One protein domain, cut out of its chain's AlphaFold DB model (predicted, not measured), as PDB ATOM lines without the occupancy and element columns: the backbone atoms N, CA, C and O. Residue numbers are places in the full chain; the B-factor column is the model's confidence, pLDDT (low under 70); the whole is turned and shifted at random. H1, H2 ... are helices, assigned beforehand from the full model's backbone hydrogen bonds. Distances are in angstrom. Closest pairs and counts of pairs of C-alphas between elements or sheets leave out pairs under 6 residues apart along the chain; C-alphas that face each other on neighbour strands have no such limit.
ATOM      1  N   ASP A 119     -32.106  30.195  -8.100       81.38
ATOM      2  CA  ASP A 119     -33.203  29.272  -7.814       81.38
ATOM      3  C   ASP A 119     -34.133  29.176  -9.042       81.38
ATOM      4  O   ASP A 119     -34.276  30.118  -9.823       81.38
ATOM      5  N   LYS A 120     -34.778  28.023  -9.251       80.88
ATOM      6  CA  LYS A 120     -35.641  27.774 -10.423       80.88
ATOM      7  C   LYS A 120     -36.808  28.763 -10.506       80.88
ATOM      8  O   LYS A 120     -37.275  29.077 -11.598       80.88
ATOM      9  N   ASN A 121     -37.280  29.255  -9.361       81.81
ATOM     10  CA  ASN A 121     -38.315  30.289  -9.289       81.81
ATOM     11  C   ASN A 121     -37.826  31.659  -9.808       81.81
ATOM     12  O   ASN A 121     -38.598  32.412 -10.404       81.81
ATOM     13  N   GLU A 122     -36.550  31.983  -9.618       85.06
ATOM     14  CA  GLU A 122     -35.924  33.224 -10.054       85.06
ATOM     15  C   GLU A 122     -35.682  33.180 -11.564       85.06
ATOM     16  O   GLU A 122     -35.986  34.150 -12.254       85.06
ATOM     17  N   GLU A 123     -35.268  32.030 -12.103       82.06
ATOM     18  CA  GLU A 123     -35.184  31.816 -13.552       82.06
ATOM     19  C   GLU A 123     -36.547  32.009 -14.238       82.06
ATOM     20  O   GLU A 123     -36.648  32.759 -15.212       82.06
ATOM     21  N   GLU A 124     -37.620  31.422 -13.697       82.44
ATOM     22  CA  GLU A 124     -38.976  31.634 -14.220       82.44
ATOM     23  C   GLU A 124     -39.377  33.117 -14.163       82.44
ATOM     24  O   GLU A 124     -39.953  33.653 -15.114       82.44
ATOM     25  N   THR A 125     -39.004  33.814 -13.087       90.06
ATOM     26  CA  THR A 125     -39.247  35.253 -12.932       90.06
ATOM     27  C   THR A 125     -38.490  36.073 -13.984       90.06
ATOM     28  O   THR A 125     -39.050  37.018 -14.547       90.06
ATOM     29  N   ILE A 126     -37.245  35.705 -14.307       89.31
ATOM     30  CA  ILE A 126     -36.441  36.352 -15.356       89.31
ATOM     31  C   ILE A 126     -37.079  36.126 -16.732       89.31
ATOM     32  O   ILE A 126     -37.228  37.080 -17.497       89.31
ATOM     33  N   VAL A 127     -37.515  34.900 -17.032       87.38
ATOM     34  CA  VAL A 127     -38.184  34.560 -18.299       87.38
ATOM     35  C   VAL A 127     -39.504  35.320 -18.451       87.38
ATOM     36  O   VAL A 127     -39.771  35.893 -19.510       87.38
ATOM     37  N   GLN A 128     -40.311  35.404 -17.391       88.19
ATOM     38  CA  GLN A 128     -41.543  36.196 -17.390       88.19
ATOM     39  C   GLN A 128     -41.259  37.693 -17.565       88.19
ATOM     40  O   GLN A 128     -41.946  38.362 -18.345       88.19
ATOM     41  N   ARG A 129     -40.231  38.228 -16.888       90.88
ATOM     42  CA  ARG A 129     -39.796  39.623 -17.054       90.88
ATOM     43  C   ARG A 129     -39.379  39.891 -18.497       90.88
ATOM     44  O   ARG A 129     -39.803  40.902 -19.047       90.88
ATOM     45  N   LEU A 130     -38.622  38.984 -19.112       87.19
ATOM     46  CA  LEU A 130     -38.180  39.082 -20.504       87.19
ATOM     47  C   LEU A 130     -39.359  39.065 -21.488       87.19
ATOM     48  O   LEU A 130     -39.414  39.879 -22.406       87.19
ATOM     49  N   ALA A 131     -40.324  38.164 -21.292       85.31
ATOM     50  CA  ALA A 131     -41.517  38.086 -22.135       85.31
ATOM     51  C   ALA A 131     -42.387  39.351 -22.014       85.31
ATOM     52  O   ALA A 131     -42.901  39.861 -23.014       85.31
ATOM     53  N   LYS A 132     -42.524  39.885 -20.794       90.06
ATOM     54  CA  LYS A 132     -43.243  41.136 -20.534       90.06
ATOM     55  C   LYS A 132     -42.570  42.320 -21.229       90.06
ATOM     56  O   LYS A 132     -43.230  43.022 -21.987       90.06
ATOM     57  N   THR A 133     -41.267  42.511 -21.024       87.88
ATOM     58  CA  THR A 133     -40.532  43.630 -21.632       87.88
ATOM     59  C   THR A 133     -40.464  43.509 -23.151       87.88
ATOM     60  O   THR A 133     -40.559  44.522 -23.837       87.88
ATOM     61  N   ASN A 134     -40.390  42.289 -23.701       84.50
ATOM     62  CA  ASN A 134     -40.489  42.063 -25.144       84.50
ATOM     63  C   ASN A 134     -41.820  42.559 -25.710       84.50
ATOM     64  O   ASN A 134     -41.825  43.272 -26.710       84.50
ATOM     65  N   LEU A 135     -42.941  42.208 -25.071       84.94
ATOM     66  CA  LEU A 135     -44.237  42.728 -25.491       84.94
ATOM     67  C   LEU A 135     -44.260  44.249 -25.428       84.94
ATOM     68  O   LEU A 135     -44.731  44.874 -26.373       84.94
ATOM     69  N   ASP A 136     -43.870  44.816 -24.288       86.38
ATOM     70  CA  ASP A 136     -43.991  46.251 -24.052       86.38
ATOM     71  C   ASP A 136     -43.198  47.007 -25.128       86.38
ATOM     72  O   ASP A 136     -43.722  47.928 -25.754       86.38
ATOM     73  N   LEU A 137     -42.002  46.512 -25.456       83.12
ATOM     74  CA  LEU A 137     -41.171  47.030 -26.535       83.12
ATOM     75  C   LEU A 137     -41.837  46.888 -27.912       83.12
ATOM     76  O   LEU A 137     -41.924  47.870 -28.641       83.12
ATOM     77  N   VAL A 138     -42.365  45.710 -28.263       80.38
ATOM     78  CA  VAL A 138     -43.100  45.498 -29.528       80.38
ATOM     79  C   VAL A 138     -44.305  46.435 -29.627       80.38
ATOM     80  O   VAL A 138     -44.541  47.042 -30.667       80.38
ATOM     81  N   SER A 139     -45.051  46.600 -28.538       84.06
ATOM     82  CA  SER A 139     -46.205  47.493 -28.470       84.06
ATOM     83  C   SER A 139     -45.798  48.947 -28.697       84.06
ATOM     84  O   SER A 139     -46.454  49.638 -29.477       84.06
ATOM     85  N   LEU A 140     -44.711  49.408 -28.069       83.19
ATOM     86  CA  LEU A 140     -44.174  50.756 -28.267       83.19
ATOM     87  C   LEU A 140     -43.718  50.967 -29.717       83.19
ATOM     88  O   LEU A 140     -44.125  51.939 -30.349       83.19
ATOM     89  N   LEU A 141     -42.957  50.027 -30.277       78.88
ATOM     90  CA  LEU A 141     -42.446  50.107 -31.650       78.88
ATOM     91  C   LEU A 141     -43.569  50.052 -32.694       78.88
ATOM     92  O   LEU A 141     -43.565  50.824 -33.648       78.88
ATOM     93  N   SER A 142     -44.593  49.225 -32.481       79.69
ATOM     94  CA  SER A 142     -45.747  49.131 -33.385       79.69
ATOM     95  C   SER A 142     -46.551  50.433 -33.491       79.69
ATOM     96  O   SER A 142     -47.287  50.632 -34.457       79.69
ATOM     97  N   GLN A 143     -46.457  51.312 -32.489       78.50
ATOM     98  CA  GLN A 143     -47.107  52.623 -32.524       78.50
ATOM     99  C   GLN A 143     -46.309  53.629 -33.353       78.50
ATOM    100  O   GLN A 143     -46.913  54.459 -34.025       78.50
ATOM    101  N   ILE A 144     -44.978  53.521 -33.336       73.69
ATOM    102  CA  ILE A 144     -44.069  54.326 -34.161       73.69
ATOM    103  C   ILE A 144     -44.286  53.983 -35.639       73.69
ATOM    104  O   ILE A 144     -44.462  54.870 -36.462       73.69
ATOM    105  N   ASP A 145     -44.371  52.693 -35.957       66.50
ATOM    106  CA  ASP A 145     -44.534  52.177 -37.324       66.50
ATOM    107  C   ASP A 145     -45.848  52.628 -38.006       66.50
ATOM    108  O   ASP A 145     -45.960  52.677 -39.226       66.50
ATOM    109  N   LYS A 146     -46.866  53.008 -37.220       72.50
ATOM    110  CA  LYS A 146     -48.179  53.447 -37.728       72.50
ATOM    111  C   LYS A 146     -48.287  54.956 -37.969       72.50
ATOM    112  O   LYS A 146     -49.306  55.404 -38.497       72.50
ATOM    113  N   GLY A 147     -47.302  55.746 -37.542       67.12
ATOM    114  CA  GLY A 147     -47.326  57.202 -37.674       67.12
ATOM    115  C   GLY A 147     -46.785  57.688 -39.021       67.12
ATOM    116  O   GLY A 147     -45.965  57.030 -39.655       67.12
ATOM    117  N   THR A 148     -47.205  58.877 -39.461       65.00
ATOM    118  CA  THR A 148     -46.467  59.592 -40.517       65.00
ATOM    119  C   THR A 148     -45.098  60.014 -39.969       65.00
ATOM    120  O   THR A 148     -45.017  60.315 -38.781       65.00
ATOM    121  N   PRO A 149     -44.023  60.094 -40.777       61.31
ATOM    122  CA  PRO A 149     -42.681  60.416 -40.272       61.31
ATOM    123  C   PRO A 149     -42.623  61.670 -39.392       61.31
ATOM    124  O   PRO A 149     -41.995  61.664 -38.339       61.31
ATOM    125  N   THR A 150     -43.359  62.716 -39.767       61.81
ATOM    126  CA  THR A 150     -43.493  63.943 -38.971       61.81
ATOM    127  C   THR A 150     -44.183  63.689 -37.629       61.81
ATOM    128  O   THR A 150     -43.654  64.077 -36.593       61.81
ATOM    129  N   ALA A 151     -45.307  62.963 -37.629       61.69
ATOM    130  CA  ALA A 151     -46.021  62.604 -36.405       61.69
ATOM    131  C   ALA A 151     -45.232  61.618 -35.532       61.69
ATOM    132  O   ALA A 151     -45.434  61.578 -34.327       61.69
ATOM    133  N   VAL A 152     -44.341  60.814 -36.116       64.38
ATOM    134  CA  VAL A 152     -43.446  59.905 -35.388       64.38
ATOM    135  C   VAL A 152     -42.399  60.687 -34.613       64.38
ATOM    136  O   VAL A 152     -42.193  60.410 -33.435       64.38
ATOM    137  N   VAL A 153     -41.760  61.669 -35.252       66.06
ATOM    138  CA  VAL A 153     -40.789  62.533 -34.575       66.06
ATOM    139  C   VAL A 153     -41.483  63.306 -33.459       66.06
ATOM    140  O   VAL A 153     -41.034  63.227 -32.321       66.06
ATOM    141  N   GLU A 154     -42.620  63.948 -33.738       68.00
ATOM    142  CA  GLU A 154     -43.412  64.634 -32.709       68.00
ATOM    143  C   GLU A 154     -43.808  63.684 -31.579       68.00
ATOM    144  O   GLU A 154     -43.531  63.967 -30.428       68.00
ATOM    145  N   MET A 155     -44.325  62.494 -31.875       66.25
ATOM    146  CA  MET A 155     -44.696  61.499 -30.866       66.25
ATOM    147  C   MET A 155     -43.512  61.028 -29.999       66.25
ATOM    148  O   MET A 155     -43.701  60.680 -28.834       66.25
ATOM    149  N   LEU A 156     -42.298  60.961 -30.548       66.88
ATOM    150  CA  LEU A 156     -41.099  60.560 -29.802       66.88
ATOM    151  C   LEU A 156     -40.578  61.683 -28.899       66.88
ATOM    152  O   LEU A 156     -40.004  61.399 -27.847       66.88
ATOM    153  N   VAL A 157     -40.784  62.927 -29.325       66.31
ATOM    154  CA  VAL A 157     -40.306  64.163 -28.696       66.31
ATOM    155  C   VAL A 157     -41.300  64.693 -27.661       66.31
ATOM    156  O   VAL A 157     -40.903  65.205 -26.615       66.31
ATOM    157  N   GLU A 158     -42.590  64.591 -27.959       66.31
ATOM    158  CA  GLU A 158     -43.662  65.238 -27.224       66.31
ATOM    159  C   GLU A 158     -44.050  64.392 -25.996       66.31
ATOM    160  O   GLU A 158     -44.240  63.171 -26.098       66.31
ATOM    161  N   PRO A 159     -44.148  65.005 -24.804       60.00
ATOM    162  CA  PRO A 159     -44.608  64.314 -23.608       60.00
ATOM    163  C   PRO A 159     -46.020  63.758 -23.810       60.00
ATOM    164  O   PRO A 159     -46.911  64.450 -24.303       60.00
ATOM    165  N   ILE A 160     -46.255  62.516 -23.379       56.50
ATOM    166  CA  ILE A 160     -47.602  61.937 -23.378       56.50
ATOM    167  C   ILE A 160     -48.379  62.572 -22.216       56.50
ATOM    168  O   ILE A 160     -48.408  62.014 -21.128       56.50
ATOM    169  N   ASP A 161     -49.007  63.722 -22.459       56.56
ATOM    170  CA  ASP A 161     -49.906  64.414 -21.522       56.56
ATOM    171  C   ASP A 161     -49.207  64.993 -20.264       56.56
ATOM    172  O   ASP A 161     -48.738  64.298 -19.361       56.56
ATOM    173  N   GLU A 162     -49.172  66.325 -20.177       53.16
ATOM    174  CA  GLU A 162     -48.469  67.103 -19.141       53.16
ATOM    175  C   GLU A 162     -48.992  66.876 -17.712       53.16
ATOM    176  O   GLU A 162     -48.381  67.318 -16.736       53.16
ATOM    177  N   THR A 163     -50.127  66.193 -17.548       62.81
ATOM    178  CA  THR A 163     -50.785  66.097 -16.242       62.81
ATOM    179  C   THR A 163     -50.159  65.070 -15.298       62.81
ATOM    180  O   THR A 163     -50.340  65.199 -14.081       62.81
ATOM    181  N   LYS A 164     -49.402  64.073 -15.793       55.03
ATOM    182  CA  LYS A 164     -48.725  63.063 -14.952       55.03
ATOM    183  C   LYS A 164     -47.449  62.514 -15.603       55.03
ATOM    184  O   LYS A 164     -47.504  61.555 -16.355       55.03
ATOM    185  N   SER A 165     -46.300  63.019 -15.143       48.53
ATOM    186  CA  SER A 165     -44.936  62.575 -15.489       48.53
ATOM    187  C   SER A 165     -44.496  62.938 -16.912       48.53
ATOM    188  O   SER A 165     -45.020  62.441 -17.896       48.53
ATOM    189  N   SER A 166     -43.462  63.776 -17.002       57.78
ATOM    190  CA  SER A 166     -42.843  64.286 -18.234       57.78
ATOM    191  C   SER A 166     -42.024  63.236 -19.000       57.78
ATOM    192  O   SER A 166     -40.966  63.555 -19.540       57.78
ATOM    193  N   ARG A 167     -42.432  61.967 -18.968       71.06
ATOM    194  CA  ARG A 167     -41.685  60.881 -19.598       71.06
ATOM    195  C   ARG A 167     -42.096  60.791 -21.062       71.06
ATOM    196  O   ARG A 167     -43.277  60.642 -21.373       71.06
ATOM    197  N   THR A 168     -41.126  60.933 -21.955       77.06
ATOM    198  CA  THR A 168     -41.379  60.846 -23.395       77.06
ATOM    199  C   THR A 168     -41.560  59.384 -23.810       77.06
ATOM    200  O   THR A 168     -41.072  58.465 -23.144       77.06
ATOM    201  N   ARG A 169     -42.216  59.134 -24.950       78.81
ATOM    202  CA  ARG A 169     -42.285  57.773 -25.525       78.81
ATOM    203  C   ARG A 169     -40.901  57.214 -25.818       78.81
ATOM    204  O   ARG A 169     -40.679  56.011 -25.686       78.81
ATOM    205  N   LEU A 170     -39.971  58.088 -26.196       77.56
ATOM    206  CA  LEU A 170     -38.578  57.723 -26.376       77.56
ATOM    207  C   LEU A 170     -37.970  57.177 -25.081       77.56
ATOM    208  O   LEU A 170     -37.354  56.111 -25.097       77.56
ATOM    209  N   ASP A 171     -38.193  57.847 -23.953       80.00
ATOM    210  CA  ASP A 171     -37.731  57.349 -22.659       80.00
ATOM    211  C   ASP A 171     -38.312  55.967 -22.359       80.00
ATOM    212  O   ASP A 171     -37.603  55.095 -21.857       80.00
ATOM    213  N   ASP A 172     -39.583  55.723 -22.668       85.12
ATOM    214  CA  ASP A 172     -40.200  54.409 -22.467       85.12
ATOM    215  C   ASP A 172     -39.551  53.319 -23.321       85.12
ATOM    216  O   ASP A 172     -39.283  52.228 -22.809       85.12
ATOM    217  N   ILE A 173     -39.216  53.616 -24.579       83.00
ATOM    218  CA  ILE A 173     -38.506  52.692 -25.473       83.00
ATOM    219  C   ILE A 173     -37.102  52.408 -24.940       83.00
ATOM    220  O   ILE A 173     -36.717  51.245 -24.807       83.00
ATOM    221  N   LEU A 174     -36.341  53.450 -24.592       81.94
ATOM    222  CA  LEU A 174     -34.970  53.313 -24.095       81.94
ATOM    223  C   LEU A 174     -34.927  52.532 -22.780       81.94
ATOM    224  O   LEU A 174     -34.087  51.648 -22.599       81.94
ATOM    225  N   ASN A 175     -35.852  52.818 -21.867       85.12
ATOM    226  CA  ASN A 175     -35.933  52.123 -20.589       85.12
ATOM    227  C   ASN A 175     -36.399  50.671 -20.759       85.12
ATOM    228  O   ASN A 175     -35.771  49.782 -20.190       85.12
ATOM    229  N   SER A 176     -37.411  50.409 -21.595       87.25
ATOM    230  CA  SER A 176     -37.862  49.039 -21.897       87.25
ATOM    231  C   SER A 176     -36.755  48.215 -22.553       87.25
ATOM    232  O   SER A 176     -36.576  47.041 -22.236       87.25
ATOM    233  N   THR A 177     -35.963  48.842 -23.424       81.44
ATOM    234  CA  THR A 177     -34.803  48.212 -24.061       81.44
ATOM    235  C   THR A 177     -33.711  47.895 -23.042       81.44
ATOM    236  O   THR A 177     -33.184  46.784 -23.038       81.44
ATOM    237  N   ARG A 178     -33.407  48.822 -22.122       84.94
ATOM    238  CA  ARG A 178     -32.462  48.580 -21.020       84.94
ATOM    239  C   ARG A 178     -32.928  47.431 -20.125       84.94
ATOM    240  O   ARG A 178     -32.128  46.560 -19.798       84.94
ATOM    241  N   ASP A 179     -34.208  47.408 -19.767       87.88
ATOM    242  CA  ASP A 179     -34.806  46.336 -18.969       87.88
ATOM    243  C   ASP A 179     -34.748  44.983 -19.687       87.88
ATOM    244  O   ASP A 179     -34.448  43.959 -19.070       87.88
ATOM    245  N   PHE A 180     -34.996  44.970 -20.999       85.69
ATOM    246  CA  PHE A 180     -34.888  43.776 -21.831       85.69
ATOM    247  C   PHE A 180     -33.443  43.255 -21.893       85.69
ATOM    248  O   PHE A 180     -33.204  42.071 -21.656       85.69
ATOM    249  N   LEU A 181     -32.465  44.140 -22.116       83.25
ATOM    250  CA  LEU A 181     -31.037  43.804 -22.108       83.25
ATOM    251  C   LEU A 181     -30.567  43.292 -20.742       83.25
ATOM    252  O   LEU A 181     -29.800  42.331 -20.670       83.25
ATOM    253  N   GLN A 182     -31.048  43.892 -19.650       88.31
ATOM    254  CA  GLN A 182     -30.741  43.437 -18.296       88.31
ATOM    255  C   GLN A 182     -31.303  42.032 -18.047       88.31
ATOM    256  O   GLN A 182     -30.581  41.170 -17.549       88.31
ATOM    257  N   ALA A 183     -32.559  41.779 -18.425       88.06
ATOM    258  CA  ALA A 183     -33.176  40.459 -18.297       88.06
ATOM    259  C   ALA A 183     -32.431  39.398 -19.125       88.06
ATOM    260  O   ALA A 183     -32.168  38.310 -18.617       88.06
ATOM    261  N   LEU A 184     -32.017  39.728 -20.355       83.12
ATOM    262  CA  LEU A 184     -31.173  38.848 -21.169       83.12
ATOM    263  C   LEU A 184     -29.824  38.566 -20.507       83.12
ATOM    264  O   LEU A 184     -29.383  37.424 -20.485       83.12
ATOM    265  N   SER A 185     -29.175  39.584 -19.946       84.69
ATOM    266  CA  SER A 185     -27.862  39.428 -19.309       84.69
ATOM    267  C   SER A 185     -27.937  38.527 -18.073       84.69
ATOM    268  O   SER A 185     -27.077  37.667 -17.877       84.69
ATOM    269  N   LEU A 186     -28.994  38.671 -17.267       87.12
ATOM    270  CA  LEU A 186     -29.263  37.787 -16.128       87.12
ATOM    271  C   LEU A 186     -29.477  36.341 -16.588       87.12
ATOM    272  O   LEU A 186     -28.893  35.423 -16.016       87.12
ATOM    273  N   LEU A 187     -30.238  36.155 -17.668       84.69
ATOM    274  CA  LEU A 187     -30.507  34.843 -18.249       84.69
ATOM    275  C   LEU A 187     -29.246  34.195 -18.864       84.69
ATOM    276  O   LEU A 187     -29.043  32.989 -18.772       84.69
ATOM    277  N   ALA A 188     -28.356  34.982 -19.474       80.44
ATOM    278  CA  ALA A 188     -27.068  34.482 -19.963       80.44
ATOM    279  C   ALA A 188     -26.173  34.025 -18.805       80.44
ATOM    280  O   ALA A 188     -25.514  32.988 -18.881       80.44
ATOM    281  N   THR A 189     -26.179  34.792 -17.716       81.12
ATOM    282  CA  THR A 189     -25.363  34.511 -16.532       81.12
ATOM    283  C   THR A 189     -25.853  33.260 -15.800       81.12
ATOM    284  O   THR A 189     -25.029  32.495 -15.301       81.12
ATOM    285  N   GLN A 283     -31.490  72.372 -33.744       52.16
ATOM    286  CA  GLN A 283     -32.067  73.128 -34.863       52.16
ATOM    287  C   GLN A 283     -32.084  72.356 -36.197       52.16
ATOM    288  O   GLN A 283     -32.663  72.821 -37.174       52.16
ATOM    289  N   SER A 284     -31.496  71.158 -36.252       53.88
ATOM    290  CA  SER A 284     -31.601  70.244 -37.390       53.88
ATOM    291  C   SER A 284     -32.447  69.030 -37.002       53.88
ATOM    292  O   SER A 284     -31.940  68.027 -36.502       53.88
ATOM    293  N   GLY A 285     -33.759  69.091 -37.255       60.66
ATOM    294  CA  GLY A 285     -34.666  67.951 -37.032       60.66
ATOM    295  C   GLY A 285     -34.186  66.660 -37.713       60.66
ATOM    296  O   GLY A 285     -34.404  65.561 -37.204       60.66
ATOM    297  N   ASN A 286     -33.424  66.790 -38.803       63.78
ATOM    298  CA  ASN A 286     -32.821  65.659 -39.498       63.78
ATOM    299  C   ASN A 286     -31.689  64.993 -38.681       63.78
ATOM    300  O   ASN A 286     -31.596  63.769 -38.647       63.78
ATOM    301  N   LEU A 287     -30.874  65.766 -37.947       66.94
ATOM    302  CA  LEU A 287     -29.801  65.221 -37.102       66.94
ATOM    303  C   LEU A 287     -30.356  64.531 -35.856       66.94
ATOM    304  O   LEU A 287     -29.880  63.458 -35.511       66.94
ATOM    305  N   GLN A 288     -31.376  65.104 -35.207       63.44
ATOM    306  CA  GLN A 288     -32.061  64.450 -34.081       63.44
ATOM    307  C   GLN A 288     -32.597  63.086 -34.479       63.44
ATOM    308  O   GLN A 288     -32.344  62.089 -33.809       63.44
ATOM    309  N   THR A 289     -33.314  63.069 -35.603       65.38
ATOM    310  CA  THR A 289     -33.887  61.852 -36.156       65.38
ATOM    311  C   THR A 289     -32.760  60.875 -36.460       65.38
ATOM    312  O   THR A 289     -32.804  59.756 -35.980       65.38
ATOM    313  N   THR A 290     -31.677  61.311 -37.110       67.50
ATOM    314  CA  THR A 290     -30.496  60.472 -37.397       67.50
ATOM    315  C   THR A 290     -29.856  59.892 -36.137       67.50
ATOM    316  O   THR A 290     -29.598  58.694 -36.077       67.50
ATOM    317  N   ILE A 291     -29.636  60.698 -35.099       71.38
ATOM    318  CA  ILE A 291     -29.074  60.233 -33.826       71.38
ATOM    319  C   ILE A 291     -30.014  59.217 -33.177       71.38
ATOM    320  O   ILE A 291     -29.567  58.175 -32.701       71.38
ATOM    321  N   LEU A 292     -31.316  59.488 -33.192       69.50
ATOM    322  CA  LEU A 292     -32.319  58.595 -32.639       69.50
ATOM    323  C   LEU A 292     -32.361  57.257 -33.386       69.50
ATOM    324  O   LEU A 292     -32.342  56.202 -32.754       69.50
ATOM    325  N   ILE A 293     -32.324  57.299 -34.719       69.50
ATOM    326  CA  ILE A 293     -32.182  56.130 -35.594       69.50
ATOM    327  C   ILE A 293     -30.946  55.331 -35.197       69.50
ATOM    328  O   ILE A 293     -31.037  54.121 -35.002       69.50
ATOM    329  N   GLN A 294     -29.803  56.001 -35.050       73.94
ATOM    330  CA  GLN A 294     -28.528  55.371 -34.727       73.94
ATOM    331  C   GLN A 294     -28.576  54.677 -33.360       73.94
ATOM    332  O   GLN A 294     -28.133  53.538 -33.231       73.94
ATOM    333  N   ILE A 295     -29.140  55.343 -32.347       74.50
ATOM    334  CA  ILE A 295     -29.283  54.800 -30.989       74.50
ATOM    335  C   ILE A 295     -30.191  53.573 -31.011       74.50
ATOM    336  O   ILE A 295     -29.814  52.519 -30.504       74.50
ATOM    337  N   ILE A 296     -31.368  53.700 -31.623       70.06
ATOM    338  CA  ILE A 296     -32.350  52.624 -31.736       70.06
ATOM    339  C   ILE A 296     -31.732  51.424 -32.476       70.06
ATOM    340  O   ILE A 296     -31.764  50.304 -31.969       70.06
ATOM    341  N   THR A 297     -31.084  51.659 -33.618       72.25
ATOM    342  CA  THR A 297     -30.426  50.615 -34.426       72.25
ATOM    343  C   THR A 297     -29.312  49.916 -33.642       72.25
ATOM    344  O   THR A 297     -29.297  48.689 -33.563       72.25
ATOM    345  N   SER A 298     -28.441  50.680 -32.973       74.06
ATOM    346  CA  SER A 298     -27.346  50.152 -32.146       74.06
ATOM    347  C   SER A 298     -27.849  49.290 -30.984       74.06
ATOM    348  O   SER A 298     -27.327  48.201 -30.731       74.06
ATOM    349  N   LEU A 299     -28.917  49.722 -30.304       72.44
ATOM    350  CA  LEU A 299     -29.536  48.943 -29.232       72.44
ATOM    351  C   LEU A 299     -30.084  47.604 -29.743       72.44
ATOM    352  O   LEU A 299     -29.934  46.573 -29.080       72.44
ATOM    353  N   PHE A 300     -30.684  47.591 -30.933       71.44
ATOM    354  CA  PHE A 300     -31.202  46.358 -31.518       71.44
ATOM    355  C   PHE A 300     -30.114  45.430 -32.047       71.44
ATOM    356  O   PHE A 300     -30.230  44.212 -31.901       71.44
ATOM    357  N   GLU A 301     -29.027  45.973 -32.586       75.88
ATOM    358  CA  GLU A 301     -27.837  45.180 -32.876       75.88
ATOM    359  C   GLU A 301     -27.284  44.521 -31.613       75.88
ATOM    360  O   GLU A 301     -26.935  43.341 -31.642       75.88
ATOM    361  N   GLN A 302     -27.248  45.246 -30.493       75.44
ATOM    362  CA  GLN A 302     -26.836  44.694 -29.204       75.44
ATOM    363  C   GLN A 302     -27.728  43.530 -28.773       75.44
ATOM    364  O   GLN A 302     -27.212  42.479 -28.384       75.44
ATOM    365  N   ILE A 303     -29.051  43.680 -28.901       72.38
ATOM    366  CA  ILE A 303     -30.009  42.596 -28.652       72.38
ATOM    367  C   ILE A 303     -29.699  41.390 -29.546       72.38
ATOM    368  O   ILE A 303     -29.597  40.267 -29.050       72.38
ATOM    369  N   GLY A 304     -29.504  41.606 -30.849       72.81
ATOM    370  CA  GLY A 304     -29.214  40.529 -31.795       72.81
ATOM    371  C   GLY A 304     -27.892  39.810 -31.516       72.81
ATOM    372  O   GLY A 304     -27.832  38.580 -31.609       72.81
ATOM    373  N   ARG A 305     -26.849  40.550 -31.116       75.88
ATOM    374  CA  ARG A 305     -25.542  39.998 -30.720       75.88
ATOM    375  C   ARG A 305     -25.637  39.184 -29.432       75.88
ATOM    376  O   ARG A 305     -25.132  38.067 -29.403       75.88
ATOM    377  N   LEU A 306     -26.320  39.696 -28.405       69.50
ATOM    378  CA  LEU A 306     -26.512  38.992 -27.128       69.50
ATOM    379  C   LEU A 306     -27.316  37.707 -27.294       69.50
ATOM    380  O   LEU A 306     -26.966  36.670 -26.730       69.50
ATOM    381  N   LEU A 307     -28.365  37.759 -28.113       68.94
ATOM    382  CA  LEU A 307     -29.134  36.578 -28.475       68.94
ATOM    383  C   LEU A 307     -28.302  35.594 -29.309       68.94
ATOM    384  O   LEU A 307     -28.616  34.415 -29.331       68.94
ATOM    385  N   GLY A 308     -27.219  36.015 -29.965       70.06
ATOM    386  CA  GLY A 308     -26.487  35.143 -30.885       70.06
ATOM    387  C   GLY A 308     -27.341  34.776 -32.091       70.06
ATOM    388  O   GLY A 308     -27.298  33.640 -32.558       70.06
ATOM    389  N   LEU A 309     -28.158  35.721 -32.567       66.69
ATOM    390  CA  LEU A 309     -29.038  35.460 -33.694       66.69
ATOM    391  C   LEU A 309     -28.221  35.031 -34.923       66.69
ATOM    392  O   LEU A 309     -27.171  35.644 -35.198       66.69
ATOM    393  N   PRO A 310     -28.685  33.998 -35.663       59.41
ATOM    394  CA  PRO A 310     -28.069  33.610 -36.924       59.41
ATOM    395  C   PRO A 310     -28.005  34.813 -37.859       59.41
ATOM    396  O   PRO A 310     -28.815  35.737 -37.753       59.41
ATOM    397  N   ARG A 311     -27.031  34.809 -38.773       62.44
ATOM    398  CA  ARG A 311     -26.726  35.964 -39.629       62.44
ATOM    399  C   ARG A 311     -27.956  36.474 -40.389       62.44
ATOM    400  O   ARG A 311     -28.141  37.680 -40.483       62.44
ATOM    401  N   ASP A 312     -28.837  35.561 -40.788       56.28
ATOM    402  CA  ASP A 312     -30.086  35.830 -41.516       56.28
ATOM    403  C   ASP A 312     -31.104  36.673 -40.721       56.28
ATOM    404  O   ASP A 312     -32.064  37.207 -41.278       56.28
ATOM    405  N   TYR A 313     -30.897  36.796 -39.408       55.84
ATOM    406  CA  TYR A 313     -31.756  37.530 -38.480       55.84
ATOM    407  C   TYR A 313     -31.080  38.783 -37.900       55.84
ATOM    408  O   TYR A 313     -31.675  39.442 -37.046       55.84
ATOM    409  N   ARG A 314     -29.852  39.123 -38.321       64.88
ATOM    410  CA  ARG A 314     -29.163  40.351 -37.890       64.88
ATOM    411  C   ARG A 314     -29.623  41.539 -38.742       64.88
ATOM    412  O   ARG A 314     -29.826  41.398 -39.941       64.88
ATOM    413  N   ILE A 315     -29.800  42.697 -38.100       60.66
ATOM    414  CA  ILE A 315     -30.255  43.949 -38.743       60.66
ATOM    415  C   ILE A 315     -29.194  44.506 -39.691       60.66
ATOM    416  O   ILE A 315     -29.535  45.134 -40.697       60.66
ATOM    417  N   ASP A 316     -27.930  44.231 -39.373       59.59
ATOM    418  CA  ASP A 316     -26.801  44.494 -40.243       59.59
ATOM    419  C   ASP A 316     -26.110  43.165 -40.582       59.59
ATOM    420  O   ASP A 316     -25.681  42.438 -39.673       59.59
ATOM    421  N   PRO A 317     -25.994  42.801 -41.872       57.56
ATOM    422  CA  PRO A 317     -25.324  41.575 -42.297       57.56
ATOM    423  C   PRO A 317     -23.792  41.654 -42.166       57.56
ATOM    424  O   PRO A 317     -23.116  40.732 -42.632       57.56
ATOM    425  N   GLY A 328     -20.770  32.814 -29.472       61.91
ATOM    426  CA  GLY A 328     -21.688  31.910 -28.805       61.91
ATOM    427  C   GLY A 328     -22.677  32.720 -27.977       61.91
ATOM    428  O   GLY A 328     -22.541  32.797 -26.763       61.91
ATOM    429  N   GLY A 329     -23.611  33.414 -28.628       66.94
ATOM    430  CA  GLY A 329     -24.661  34.154 -27.943       66.94
ATOM    431  C   GLY A 329     -25.649  33.194 -27.293       66.94
ATOM    432  O   GLY A 329     -25.580  31.983 -27.510       66.94
ATOM    433  N   LEU A 330     -26.576  33.737 -26.509       69.06
ATOM    434  CA  LEU A 330     -27.541  32.987 -25.697       69.06
ATOM    435  C   LEU A 330     -28.195  31.810 -26.433       69.06
ATOM    436  O   LEU A 330     -28.335  30.735 -25.866       69.06
ATOM    437  N   LEU A 331     -28.550  31.980 -27.706       69.88
ATOM    438  CA  LEU A 331     -29.228  30.964 -28.515       69.88
ATOM    439  C   LEU A 331     -28.301  29.887 -29.101       69.88
ATOM    440  O   LEU A 331     -28.771  28.997 -29.805       69.88
ATOM    441  N   SER A 332     -27.000  29.955 -28.831       73.81
ATOM    442  CA  SER A 332     -26.040  28.928 -29.259       73.81
ATOM    443  C   SER A 332     -26.175  27.651 -28.430       73.81
ATOM    444  O   SER A 332     -25.806  26.575 -28.893       73.81
ATOM    445  N   SER A 333     -26.721  27.760 -27.214       78.44
ATOM    446  CA  SER A 333     -27.155  26.616 -26.413       78.44
ATOM    447  C   SER A 333     -28.558  26.189 -26.850       78.44
ATOM    448  O   SER A 333     -29.473  27.009 -26.895       78.44
ATOM    449  N   GLU A 334     -28.746  24.900 -27.146       77.81
ATOM    450  CA  GLU A 334     -30.051  24.343 -27.525       77.81
ATOM    451  C   GLU A 334     -31.091  24.482 -26.397       77.81
ATOM    452  O   GLU A 334     -32.260  24.768 -26.660       77.81
ATOM    453  N   GLU A 335     -30.655  24.379 -25.137       78.25
ATOM    454  CA  GLU A 335     -31.508  24.581 -23.958       78.25
ATOM    455  C   GLU A 335     -31.975  26.037 -23.857       78.25
ATOM    456  O   GLU A 335     -33.172  26.310 -23.735       78.25
ATOM    457  N   MET A 336     -31.048  26.985 -24.010       77.00
ATOM    458  CA  MET A 336     -31.355  28.416 -23.978       77.00
ATOM    459  C   MET A 336     -32.182  28.860 -25.179       77.00
ATOM    460  O   MET A 336     -33.078  29.691 -25.037       77.00
ATOM    461  N   LEU A 337     -31.938  28.276 -26.354       79.38
ATOM    462  CA  LEU A 337     -32.780  28.454 -27.530       79.38
ATOM    463  C   LEU A 337     -34.204  27.965 -27.262       79.38
ATOM    464  O   LEU A 337     -35.151  28.629 -27.676       79.38
ATOM    465  N   GLY A 338     -34.368  26.843 -26.557       78.81
ATOM    466  CA  GLY A 338     -35.665  26.334 -26.118       78.81
ATOM    467  C   GLY A 338     -36.389  27.299 -25.178       78.81
ATOM    468  O   GLY A 338     -37.551  27.626 -25.421       78.81
ATOM    469  N   ILE A 339     -35.695  27.812 -24.158       78.50
ATOM    470  CA  ILE A 339     -36.248  28.767 -23.182       78.50
ATOM    471  C   ILE A 339     -36.605  30.093 -23.853       78.50
ATOM    472  O   ILE A 339     -37.704  30.610 -23.664       78.50
ATOM    473  N   ALA A 340     -35.714  30.628 -24.684       73.69
ATOM    474  CA  ALA A 340     -35.953  31.859 -25.418       73.69
ATOM    475  C   ALA A 340     -37.111  31.696 -26.410       73.69
ATOM    476  O   ALA A 340     -38.027  32.514 -26.415       73.69
ATOM    477  N   LYS A 341     -37.137  30.609 -27.199       76.56
ATOM    478  CA  LYS A 341     -38.282  30.289 -28.067       76.56
ATOM    479  C   LYS A 341     -39.562  30.221 -27.258       76.56
ATOM    480  O   LYS A 341     -40.535  30.838 -27.657       76.56
ATOM    481  N   PHE A 342     -39.560  29.543 -26.114       75.88
ATOM    482  CA  PHE A 342     -40.727  29.479 -25.247       75.88
ATOM    483  C   PHE A 342     -41.161  30.870 -24.768       75.88
ATOM    484  O   PHE A 342     -42.333  31.207 -24.913       75.88
ATOM    485  N   ALA A 343     -40.233  31.702 -24.291       73.06
ATOM    486  CA  ALA A 343     -40.504  33.067 -23.839       73.06
ATOM    487  C   ALA A 343     -41.118  33.940 -24.946       73.06
ATOM    488  O   ALA A 343     -42.054  34.700 -24.699       73.06
ATOM    489  N   PHE A 344     -40.624  33.799 -26.179       72.88
ATOM    490  CA  PHE A 344     -41.119  34.549 -27.332       72.88
ATOM    491  C   PHE A 344     -42.409  33.965 -27.928       72.88
ATOM    492  O   PHE A 344     -43.207  34.707 -28.493       72.88
ATOM    493  N   GLN A 345     -42.645  32.660 -27.779       72.25
ATOM    494  CA  GLN A 345     -43.780  31.936 -28.359       72.25
ATOM    495  C   GLN A 345     -44.990  31.876 -27.414       72.25
ATOM    496  O   GLN A 345     -46.121  31.727 -27.879       72.25
ATOM    497  N   GLN A 346     -44.792  32.068 -26.099       62.38
ATOM    498  CA  GLN A 346     -45.846  32.007 -25.074       62.38
ATOM    499  C   GLN A 346     -47.014  32.979 -25.322       62.38
ATOM    500  O   GLN A 346     -48.076  32.833 -24.718       62.38
ATOM    501  N   ARG A 347     -46.849  33.964 -26.217       55.25
ATOM    502  CA  ARG A 347     -47.869  34.971 -26.530       55.25
ATOM    503  C   ARG A 347     -48.627  34.758 -27.843       55.25
ATOM    504  O   ARG A 347     -49.601  35.468 -28.079       55.25
ATOM    505  N   GLU A 348     -48.204  33.834 -28.703       51.97
ATOM    506  CA  GLU A 348     -48.769  33.709 -30.058       51.97
ATOM    507  C   GLU A 348     -50.088  32.918 -30.118       51.97
ATOM    508  O   GLU A 348     -50.790  32.968 -31.126       51.97
ATOM    509  N   SER A 349     -50.463  32.195 -29.061       52.56
ATOM    510  CA  SER A 349     -51.484  31.140 -29.138       52.56
ATOM    511  C   SER A 349     -52.951  31.584 -29.027       52.56
ATOM    512  O   SER A 349     -53.819  30.729 -28.856       52.56
ATOM    513  N   GLY A 350     -53.293  32.873 -29.163       57.97
ATOM    514  CA  GLY A 350     -54.714  33.246 -29.054       57.97
ATOM    515  C   GLY A 350     -55.156  34.679 -29.339       57.97
ATOM    516  O   GLY A 350     -56.305  34.996 -29.040       57.97
ATOM    517  N   GLN A 351     -54.319  35.561 -29.895       50.91
ATOM    518  CA  GLN A 351     -54.748  36.929 -30.224       50.91
ATOM    519  C   GLN A 351     -54.522  37.290 -31.694       50.91
ATOM    520  O   GLN A 351     -53.559  36.853 -32.314       50.91
ATOM    521  N   SER A 352     -55.460  38.090 -32.214       55.75
ATOM    522  CA  SER A 352     -55.487  38.710 -33.546       55.75
ATOM    523  C   SER A 352     -54.107  39.167 -34.024       55.75
ATOM    524  O   SER A 352     -53.345  39.697 -33.217       55.75
ATOM    525  N   GLU A 353     -53.845  39.063 -35.332       56.34
ATOM    526  CA  GLU A 353     -52.571  39.377 -36.012       56.34
ATOM    527  C   GLU A 353     -51.866  40.657 -35.519       56.34
ATOM    528  O   GLU A 353     -50.648  40.676 -35.409       56.34
ATOM    529  N   SER A 354     -52.607  41.689 -35.102       52.38
ATOM    530  CA  SER A 354     -52.050  42.940 -34.559       52.38
ATOM    531  C   SER A 354     -51.384  42.831 -33.171       52.38
ATOM    532  O   SER A 354     -50.867  43.836 -32.684       52.38
ATOM    533  N   ARG A 355     -51.432  41.682 -32.484       58.47
ATOM    534  CA  ARG A 355     -50.867  41.517 -31.130       58.47
ATOM    535  C   ARG A 355     -49.922  40.325 -30.996       58.47
ATOM    536  O   ARG A 355     -49.681  39.858 -29.880       58.47
ATOM    537  N   ARG A 356     -49.390  39.840 -32.119       64.88
ATOM    538  CA  ARG A 356     -48.276  38.890 -32.122       64.88
ATOM    539  C   ARG A 356     -47.066  39.582 -31.493       64.88
ATOM    540  O   ARG A 356     -46.499  40.496 -32.071       64.88
ATOM    541  N   GLY A 357     -46.741  39.208 -30.259       65.69
ATOM    542  CA  GLY A 357     -45.438  39.515 -29.669       65.69
ATOM    543  C   GLY A 357     -44.369  38.575 -30.228       65.69
ATOM    544  O   GLY A 357     -44.646  37.765 -31.110       65.69
ATOM    545  N   GLY A 358     -43.162  38.643 -29.677       76.69
ATOM    546  CA  GLY A 358     -42.080  37.736 -30.039       76.69
ATOM    547  C   GLY A 358     -41.056  38.357 -30.983       76.69
ATOM    548  O   GLY A 358     -41.197  39.474 -31.480       76.69
ATOM    549  N   LEU A 359     -39.971  37.614 -31.195       71.31
ATOM    550  CA  LEU A 359     -38.787  38.106 -31.893       71.31
ATOM    551  C   LEU A 359     -39.062  38.462 -33.363       71.31
ATOM    552  O   LEU A 359     -38.486  39.415 -33.880       71.31
ATOM    553  N   GLN A 360     -39.952  37.719 -34.026       75.00
ATOM    554  CA  GLN A 360     -40.316  37.988 -35.416       75.00
ATOM    555  C   GLN A 360     -41.085  39.307 -35.552       75.00
ATOM    556  O   GLN A 360     -40.706  40.136 -36.369       75.00
ATOM    557  N   ALA A 361     -42.111  39.526 -34.727       79.06
ATOM    558  CA  ALA A 361     -42.874  40.773 -34.743       79.06
ATOM    559  C   ALA A 361     -42.007  41.975 -34.352       79.06
ATOM    560  O   ALA A 361     -42.110  43.038 -34.960       79.06
ATOM    561  N   LEU A 362     -41.106  41.788 -33.377       72.88
ATOM    562  CA  LEU A 362     -40.084  42.781 -33.064       72.88
ATOM    563  C   LEU A 362     -39.305  43.127 -34.336       72.88
ATOM    564  O   LEU A 362     -39.341  44.275 -34.752       72.88
ATOM    565  N   ARG A 363     -38.702  42.136 -35.006       75.25
ATOM    566  CA  ARG A 363     -37.944  42.331 -36.252       75.25
ATOM    567  C   ARG A 363     -38.744  43.057 -37.336       75.25
ATOM    568  O   ARG A 363     -38.205  43.962 -37.956       75.25
ATOM    569  N   GLU A 364     -39.990  42.663 -37.572       81.88
ATOM    570  CA  GLU A 364     -40.844  43.280 -38.594       81.88
ATOM    571  C   GLU A 364     -41.049  44.774 -38.319       81.88
ATOM    572  O   GLU A 364     -40.832  45.593 -39.211       81.88
ATOM    573  N   HIS A 365     -41.350  45.149 -37.072       76.94
ATOM    574  CA  HIS A 365     -41.455  46.560 -36.699       76.94
ATOM    575  C   HIS A 365     -40.116  47.293 -36.761       76.94
ATOM    576  O   HIS A 365     -40.090  48.475 -37.089       76.94
ATOM    577  N   LEU A 366     -38.998  46.619 -36.479       72.12
ATOM    578  CA  LEU A 366     -37.673  47.224 -36.626       72.12
ATOM    579  C   LEU A 366     -37.350  47.563 -38.069       72.12
ATOM    580  O   LEU A 366     -36.855  48.653 -38.338       72.12
ATOM    581  N   GLU A 367     -37.648  46.648 -38.985       77.81
ATOM    582  CA  GLU A 367     -37.425  46.884 -40.405       77.81
ATOM    583  C   GLU A 367     -38.361  47.982 -40.929       77.81
ATOM    584  O   GLU A 367     -37.919  48.865 -41.663       77.81
ATOM    585  N   GLY A 368     -39.625  47.994 -40.486       80.25
ATOM    586  CA  GLY A 368     -40.584  49.059 -40.797       80.25
ATOM    587  C   GLY A 368     -40.097  50.431 -40.332       80.25
ATOM    588  O   GLY A 368     -40.010  51.367 -41.129       80.25
ATOM    589  N   ILE A 369     -39.657  50.523 -39.074       71.94
ATOM    590  CA  ILE A 369     -39.069  51.736 -38.499       71.94
ATOM    591  C   ILE A 369     -37.821  52.144 -39.293       71.94
ATOM    592  O   ILE A 369     -37.751  53.280 -39.753       71.94
ATOM    593  N   LYS A 370     -36.874  51.232 -39.548       73.25
ATOM    594  CA  LYS A 370     -35.663  51.500 -40.348       73.25
ATOM    595  C   LYS A 370     -36.005  52.054 -41.734       73.25
ATOM    596  O   LYS A 370     -35.388  53.025 -42.172       73.25
ATOM    597  N   GLN A 371     -37.002  51.486 -42.408       77.88
ATOM    598  CA  GLN A 371     -37.444  51.949 -43.720       77.88
ATOM    599  C   GLN A 371     -38.100  53.332 -43.647       77.88
ATOM    600  O   GLN A 371     -37.809  54.194 -44.475       77.88
ATOM    601  N   LEU A 372     -38.955  53.565 -42.651       71.25
ATOM    602  CA  LEU A 372     -39.614  54.851 -42.412       71.25
ATOM    603  C   LEU A 372     -38.579  55.958 -42.174       71.25
ATOM    604  O   LEU A 372     -38.684  57.046 -42.738       71.25
ATOM    605  N   LEU A 373     -37.531  55.632 -41.422       67.50
ATOM    606  CA  LEU A 373     -36.401  56.501 -41.115       67.50
ATOM    607  C   LEU A 373     -35.509  56.764 -42.339       67.50
ATOM    608  O   LEU A 373     -35.114  57.899 -42.597       67.50
ATOM    609  N   LYS A 374     -35.237  55.738 -43.156       72.06
ATOM    610  CA  LYS A 374     -34.536  55.904 -44.439       72.06
ATOM    611  C   LYS A 374     -35.316  56.837 -45.373       72.06
ATOM    612  O   LYS A 374     -34.732  57.722 -45.994       72.06
ATOM    613  N   ASN A 375     -36.637  56.673 -45.422       74.38
ATOM    614  CA  ASN A 375     -37.529  57.486 -46.245       74.38
ATOM    615  C   ASN A 375     -37.678  58.926 -45.725       74.38
ATOM    616  O   ASN A 375     -38.004  59.804 -46.513       74.38
ATOM    617  N   SER A 376     -37.462  59.185 -44.430       63.94
ATOM    618  CA  SER A 376     -37.539  60.541 -43.870       63.94
ATOM    619  C   SER A 376     -36.272  61.367 -44.097       63.94
ATOM    620  O   SER A 376     -36.328  62.591 -44.026       63.94
ATOM    621  N   ILE A 377     -35.131  60.708 -44.333       61.12
ATOM    622  CA  ILE A 377     -33.841  61.363 -44.605       61.12
ATOM    623  C   ILE A 377     -33.651  61.614 -46.110       61.12
ATOM    624  O   ILE A 377     -32.976  62.574 -46.486       61.12
ATOM    625  N   ALA A 378     -34.231  60.770 -46.971       56.50
ATOM    626  CA  ALA A 378     -34.165  60.939 -48.419       56.50
ATOM    627  C   ALA A 378     -35.051  62.126 -48.876       56.50
ATOM    628  O   ALA A 378     -36.246  62.114 -48.578       56.50
ATOM    629  N   PRO A 379     -34.483  63.149 -49.549       53.19
ATOM    630  CA  PRO A 379     -35.199  64.358 -49.967       53.19
ATOM    631  C   PRO A 379     -36.209  64.149 -51.100       53.19
ATOM    632  O   PRO A 379     -36.004  63.233 -51.935       53.19
TER     633      PRO A 379
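What this domain is: This is residues 119 to 189, 283 to 317 and 328 to 379 of the 379 residues of an uncharacterized protein of Botrytis tulipae (UniProt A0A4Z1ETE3). Four long helices, H1, H3, H4 and H6, form a bundle, a ring in which each touches the next, with H2 across one end and H5 at the other. The 158 printed residues include six named helices, H1 to H6 in chain order, and no named strand: all helix. The whole is compact, radius of gyration of the C-alphas 16.4 A, spanning 50 by 41 by 31 A.

How they stand to each other: Start at H1, residues 120 to 144; it touches H3, residues 169 to 189, opposite ways at 29 degrees, a shallow tilt, closest at C-alphas 130 and 183, 5.6 A. Residues 361 to 369 alone of H6, residues 359 to 377, touch H1, closest at C-alphas 362 and 138, 5.4 A. H4, residues 285 to 307, is apart from H1; its residues 299 to 307 alone touch H3, closest at C-alphas 303 and 181, 6.7 A. H4 touches residues 370 to 377 alone of H6, closest at C-alphas 286 and 377, 6.8 A. H2, residues 149 to 157, is about perpendicular to H3, at 73 degrees, and touches its residues 169 to 170 alone, closest at C-alphas 156 and 170, 5.1 A. Residues 339 to 344 alone of H5, residues 334 to 345, touch H1, closest at C-alphas 343 and 131, 5.4 A. In the six helices every O i to N i+4 pair is within hydrogen-bond range.

Where its parts are: Find C-alpha 120 at (-35.641, 27.774, -10.423), where H1 begins its 36.6 A; H6 ends at C-alpha 377, (-33.841, 61.363, -44.605). H4 is 33.0 A long, H3 30.1 A and H6 27.0 A.

The domain as a whole: The C-alphas of Asp 119 and Pro 379, the two farthest apart, are 54.9 A apart. Look for two cuts: C-alphas 189 and 283 are 43.3 A apart, 317 and 328 17.0 A. The links H2 to H3 and H5 to H6 are long. Mean pLDDT of the printed part is 72.2; residues 147 to 166 and 346 to 357 are among those under 70.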